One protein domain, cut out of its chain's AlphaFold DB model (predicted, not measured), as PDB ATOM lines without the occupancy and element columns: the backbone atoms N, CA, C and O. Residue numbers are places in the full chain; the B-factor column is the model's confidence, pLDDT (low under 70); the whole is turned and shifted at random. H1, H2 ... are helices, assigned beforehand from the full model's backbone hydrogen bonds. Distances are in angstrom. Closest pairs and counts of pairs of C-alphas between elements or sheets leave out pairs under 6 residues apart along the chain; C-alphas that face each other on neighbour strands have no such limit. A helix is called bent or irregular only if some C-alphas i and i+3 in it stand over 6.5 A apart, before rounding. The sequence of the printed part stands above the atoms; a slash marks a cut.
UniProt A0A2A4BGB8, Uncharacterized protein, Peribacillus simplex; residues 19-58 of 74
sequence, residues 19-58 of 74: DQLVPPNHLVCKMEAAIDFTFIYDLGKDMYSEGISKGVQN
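Overview. This is residues 19 to 58 of the 74 residues of an uncharacterized protein of Peribacillus simplex (UniProt A0A2A4BGB8). What shape does the printed part make? It is an open, elongated string of three short helices with no packed core: residues 19 to 26 and H1 lie at one end, and H2 runs away from them toward the other end. There the chain folds back, and H3 runs loosely beside H2 without clearly touching it. What is it made of, and how large is it? The printed part has 40 residues with three named helices, in the order H1, H2, H3, and no named strand; its class is all helix. It is extended, with a radius of gyration of the C-alphas of 14.2 A and spans of 37 by 20 by 13 A.

Arrangement. How do the first two helices stand? H1, residues 27 to 34, and H2, residues 38 to 47, are apart, with a tight link of 3 residues between them. Where does the last helix lie? H3, residues 50 to 58, and H2 are close but not clearly touching, with the closest C-alphas, those of Lys 45 and Ser 53, 8.0 A apart. They run opposite ways at a shallow tilt of 23 degrees, with their centres 13.0 A apart. H3 is apart from H1. What do the backbone N and O atoms show? In H1 every O i to N i+4 pair is within hydrogen-bond range, while in H2 3 of 6 are and in H3 3 of 5.

Along the chain. Where does the first helix begin? C-alpha 27 of H1 is at (56.267, -7.619, -14.877), and H1 measures 10.5 A from first to last C-alpha. What is the course of H2? It begins with C-alpha 38 at (52.907, 0.285, 1.985) and measures 15.6 A from first to last C-alpha. H2 is irregular: C-alphas 43 and 46 are 7.4 A apart. Where does the last helix end? H3 measures 13.2 A from first to last C-alpha and ends with C-alpha 58 at (38.907, 5.900, 2.069). It is neither bent nor irregular, but only just: C-alphas 51 and 54 are 6.1 A apart.

Size, cuts and confidence. How far does the printed part reach? The two C-alphas farthest apart, those of Asn 25 and Glu 50, are 37.1 A apart. Residues 19 to 44 stand free, of which 27 to 34 belong to H1 and 38 to 44 to H2. Is there a cut or a long link? The printed part has no cut, and both links, H1 to H2 and H2 to H3, are tight. Where is confidence low? The mean pLDDT of the printed part is 71.2, and residues 19 to 20, 22, 24 and 48 to 58 are under 70.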
ATOM      1  N   ASP A  19      41.751  -6.861 -16.703       64.12
ATOM      2  CA  ASP A  19      42.644  -8.015 -16.887       64.12
ATOM      3  C   ASP A  19      43.034  -8.262 -18.354       64.12
ATOM      4  O   ASP A  19      44.098  -8.813 -18.641       64.12
ATOM      5  N   GLN A  20      42.180  -7.862 -19.306       67.31
ATOM      6  CA  GLN A  20      42.506  -7.919 -20.735       67.31
ATOM      7  C   GLN A  20      43.443  -6.778 -21.148       67.31
ATOM      8  O   GLN A  20      44.293  -6.965 -22.017       67.31
ATOM      9  N   LEU A  21      43.308  -5.607 -20.518       71.81
ATOM     10  CA  LEU A  21      44.191  -4.454 -20.719       71.81
ATOM     11  C   LEU A  21      45.538  -4.616 -20.003       71.81
ATOM     12  O   LEU A  21      46.559  -4.126 -20.483       71.81
ATOM     13  N   VAL A  22      45.538  -5.304 -18.863       69.00
ATOM     14  CA  VAL A  22      46.701  -5.531 -18.007       69.00
ATOM     15  C   VAL A  22      46.801  -7.027 -17.717       69.00
ATOM     16  O   VAL A  22      46.272  -7.512 -16.717       69.00
ATOM     17  N   PRO A  23      47.485  -7.783 -18.591       71.94
ATOM     18  CA  PRO A  23      47.633  -9.213 -18.408       71.94
ATOM     19  C   PRO A  23      48.335  -9.527 -17.078       71.94
ATOM     20  O   PRO A  23      49.357  -8.907 -16.768       71.94
ATOM     21  N   PRO A  24      47.910 -10.569 -16.342       67.38
ATOM     22  CA  PRO A  24      48.492 -10.936 -15.043       67.38
ATOM     23  C   PRO A  24      49.977 -11.328 -15.126       67.38
ATOM     24  O   PRO A  24      50.700 -11.355 -14.133       67.38
ATOM     25  N   ASN A  25      50.468 -11.624 -16.333       74.31
ATOM     26  CA  ASN A  25      51.871 -11.927 -16.587       74.31
ATOM     27  C   ASN A  25      52.763 -10.694 -16.782       74.31
ATOM     28  O   ASN A  25      53.962 -10.865 -17.024       74.31
ATOM     29  N   HIS A  26      52.214  -9.483 -16.669       79.69
ATOM     30  CA  HIS A  26      52.984  -8.255 -16.764       79.69
ATOM     31  C   HIS A  26      53.959  -8.127 -15.586       79.69
ATOM     32  O   HIS A  26      53.624  -8.413 -14.434       79.69
ATOM     33  N   LEU A  27      55.189  -7.691 -15.871       77.38
ATOM     34  CA  LEU A  27      56.267  -7.619 -14.877       77.38
ATOM     35  C   LEU A  27      55.896  -6.734 -13.684       77.38
ATOM     36  O   LEU A  27      56.236  -7.069 -12.557       77.38
ATOM     37  N   VAL A  28      55.156  -5.651 -13.930       78.06
ATOM     38  CA  VAL A  28      54.714  -4.720 -12.884       78.06
ATOM     39  C   VAL A  28      53.740  -5.389 -11.907       78.06
ATOM     40  O   VAL A  28      53.943  -5.258 -10.709       78.06
ATOM     41  N   CYS A  29      52.779  -6.193 -12.379       77.81
ATOM     42  CA  CYS A  29      51.866  -6.943 -11.501       77.81
ATOM     43  C   CYS A  29      52.606  -8.024 -10.697       77.81
ATOM     44  O   CYS A  29      52.303  -8.272  -9.534       77.81
ATOM     45  N   LYS A  30      53.627  -8.650 -11.296       79.69
ATOM     46  CA  LYS A  30      54.495  -9.608 -10.591       79.69
ATOM     47  C   LYS A  30      55.355  -8.935  -9.524       79.69
ATOM     48  O   LYS A  30      55.562  -9.509  -8.462       79.69
ATOM     49  N   MET A  31      55.859  -7.738  -9.811       80.06
ATOM     50  CA  MET A  31      56.607  -6.926  -8.852       80.06
ATOM     51  C   MET A  31      55.707  -6.448  -7.718       80.06
ATOM     52  O   MET A  31      56.107  -6.522  -6.568       80.06
ATOM     53  N   GLU A  32      54.483  -6.039  -8.024       76.44
ATOM     54  CA  GLU A  32      53.478  -5.632  -7.043       76.44
ATOM     55  C   GLU A  32      53.045  -6.766  -6.115       76.44
ATOM     56  O   GLU A  32      52.922  -6.557  -4.915       76.44
ATOM     57  N   ALA A  33      52.898  -7.987  -6.629       78.50
ATOM     58  CA  ALA A  33      52.627  -9.149  -5.786       78.50
ATOM     59  C   ALA A  33      53.825  -9.551  -4.901       78.50
ATOM     60  O   ALA A  33      53.648 -10.232  -3.893       78.50
ATOM     61  N   ALA A  34      55.047  -9.171  -5.290       80.38
ATOM     62  CA  ALA A  34      56.280  -9.540  -4.596       80.38
ATOM     63  C   ALA A  34      56.819  -8.446  -3.657       80.38
ATOM     64  O   ALA A  34      57.652  -8.742  -2.801       80.38
ATOM     65  N   ILE A  35      56.390  -7.193  -3.833       81.00
ATOM     66  CA  ILE A  35      56.905  -6.024  -3.120       81.00
ATOM     67  C   ILE A  35      55.761  -5.370  -2.355       81.00
ATOM     68  O   ILE A  35      54.763  -4.947  -2.930       81.00
ATOM     69  N   ASP A  36      55.948  -5.226  -1.049       79.56
ATOM     70  CA  ASP A  36      55.064  -4.424  -0.219       79.56
ATOM     71  C   ASP A  36      55.329  -2.930  -0.472       79.56
ATOM     72  O   ASP A  36      56.389  -2.413  -0.121       79.56
ATOM     73  N   PHE A  37      54.383  -2.233  -1.107       75.69
ATOM     74  CA  PHE A  37      54.472  -0.795  -1.385       75.69
ATOM     75  C   PHE A  37      53.903   0.091  -0.267       75.69
ATOM     76  O   PHE A  37      53.888   1.317  -0.409       75.69
ATOM     77  N   THR A  38      53.466  -0.486   0.859       78.38
ATOM     78  CA  THR A  38      52.907   0.285   1.985       78.38
ATOM     79  C   THR A  38      53.885   1.340   2.516       78.38
ATOM     80  O   THR A  38      53.464   2.444   2.863       78.38
ATOM     81  N   PHE A  39      55.197   1.074   2.458       80.62
ATOM     82  CA  PHE A  39      56.242   2.000   2.918       80.62
ATOM     83  C   PHE A  39      56.274   3.342   2.163       80.62
ATOM     84  O   PHE A  39      56.726   4.348   2.710       80.62
ATOM     85  N   ILE A  40      55.807   3.383   0.908       83.31
ATOM     86  CA  ILE A  40      55.795   4.614   0.101       83.31
ATOM     87  C   ILE A  40      54.802   5.620   0.694       83.31
ATOM     88  O   ILE A  40      55.066   6.823   0.709       83.31
ATOM     89  N   TYR A  41      53.683   5.137   1.238       74.62
ATOM     90  CA  TYR A  41      52.698   5.991   1.898       74.62
ATOM     91  C   TYR A  41      53.235   6.562   3.204       74.62
ATOM     92  O   TYR A  41      53.042   7.747   3.467       74.62
ATOM     93  N   ASP A  42      53.967   5.763   3.979       79.69
ATOM     94  CA  ASP A  42      54.634   6.254   5.185       79.69
ATOM     95  C   ASP A  42      55.656   7.350   4.892       79.69
ATOM     96  O   ASP A  42      55.812   8.264   5.699       79.69
ATOM     97  N   LEU A  43      56.304   7.288   3.727       83.81
ATOM     98  CA  LEU A  43      57.253   8.301   3.280       83.81
ATOM     99  C   LEU A  43      56.565   9.583   2.777       83.81
ATOM    100  O   LEU A  43      57.083  10.678   2.981       83.81
ATOM    101  N   GLY A  44      55.420   9.461   2.100       77.31
ATOM    102  CA  GLY A  44      54.739  10.585   1.448       77.31
ATOM    103  C   GLY A  44      53.648  11.261   2.280       77.31
ATOM    104  O   GLY A  44      53.225  12.362   1.928       77.31
ATOM    105  N   LYS A  45      53.180  10.634   3.367       74.81
ATOM    106  CA  LYS A  45      52.028  11.109   4.159       74.81
ATOM    107  C   LYS A  45      52.161  12.554   4.633       74.81
ATOM    108  O   LYS A  45      51.181  13.290   4.573       74.81
ATOM    109  N   ASP A  46      53.367  12.973   5.008       76.62
ATOM    110  CA  ASP A  46      53.634  14.318   5.526       76.62
ATOM    111  C   ASP A  46      53.606  15.393   4.422       76.62
ATOM    112  O   ASP A  46      53.470  16.582   4.706       76.62
ATOM    113  N   MET A  47      53.705  14.985   3.151       79.69
ATOM    114  CA  MET A  47      53.611  15.875   1.989       79.69
ATOM    115  C   MET A  47      52.169  16.074   1.509       79.69
ATOM    116  O   MET A  47      51.900  16.993   0.731       79.69
ATOM    117  N   TYR A  48      51.228  15.237   1.956       69.44
ATOM    118  CA  TYR A  48      49.819  15.382   1.616       69.44
ATOM    119  C   TYR A  48      49.133  16.341   2.586       69.44
ATOM    120  O   TYR A  48      49.093  16.133   3.794       69.44
ATOM    121  N   SER A  49      48.524  17.393   2.044       63.62
ATOM    122  CA  SER A  49      47.692  18.310   2.822       63.62
ATOM    123  C   SER A  49      46.478  17.566   3.402       63.62
ATOM    124  O   SER A  49      45.860  16.751   2.711       63.62
ATOM    125  N   GLU A  50      46.086  17.864   4.647       65.06
ATOM    126  CA  GLU A  50      45.040  17.122   5.383       65.06
ATOM    127  C   GLU A  50      43.702  16.981   4.631       65.06
ATOM    128  O   GLU A  50      43.003  15.978   4.779       65.06
ATOM    129  N   GLY A  51      43.358  17.961   3.786       61.28
ATOM    130  CA  GLY A  51      42.135  17.952   2.977       61.28
ATOM    131  C   GLY A  51      42.108  16.879   1.883       61.28
ATOM    132  O   GLY A  51      41.033  16.418   1.514       61.28
ATOM    133  N   ILE A  52      43.276  16.445   1.400       58.03
ATOM    134  CA  ILE A  52      43.407  15.347   0.434       58.03
ATOM    135  C   ILE A  52      43.397  14.015   1.195       58.03
ATOM    136  O   ILE A  52      42.660  13.102   0.828       58.03
ATOM    137  N   SER A  53      44.119  13.940   2.319       53.69
ATOM    138  CA  SER A  53      44.311  12.724   3.127       53.69
ATOM    139  C   SER A  53      42.998  12.046   3.557       53.69
ATOM    140  O   SER A  53      42.889  10.825   3.490       53.69
ATOM    141  N   LYS A  54      41.948  12.808   3.897       55.19
ATOM    142  CA  LYS A  54      40.647  12.227   4.293       55.19
ATOM    143  C   LYS A  54      39.836  11.639   3.131       55.19
ATOM    144  O   LYS A  54      38.992  10.782   3.367       55.19
ATOM    145  N   GLY A  55      40.096  12.072   1.897       52.00
ATOM    146  CA  GLY A  55      39.493  11.498   0.690       52.00
ATOM    147  C   GLY A  55      40.272  10.297   0.148       52.00
ATOM    148  O   GLY A  55      39.660   9.344  -0.325       52.00
ATOM    149  N   VAL A  56      41.608  10.307   0.258       52.66
ATOM    150  CA  VAL A  56      42.447   9.207  -0.256       52.66
ATOM    151  C   VAL A  56      42.494   8.018   0.697       52.66
ATOM    152  O   VAL A  56      42.524   6.889   0.227       52.66
ATOM    153  N   GLN A  57      42.436   8.228   2.018       50.28
ATOM    154  CA  GLN A  57      42.444   7.120   2.984       50.28
ATOM    155  C   GLN A  57      41.236   6.185   2.832       50.28
ATOM    156  O   GLN A  57      41.356   4.986   3.059       50.28
ATOM    157  N   ASN A  58      40.097   6.703   2.359       46.22
ATOM    158  CA  ASN A  58      38.907   5.900   2.069       46.22
ATOM    159  C   ASN A  58      38.964   5.182   0.705       46.22
ATOM    160  O   ASN A  58      38.102   4.356   0.423       46.22
TER     161      ASN A  58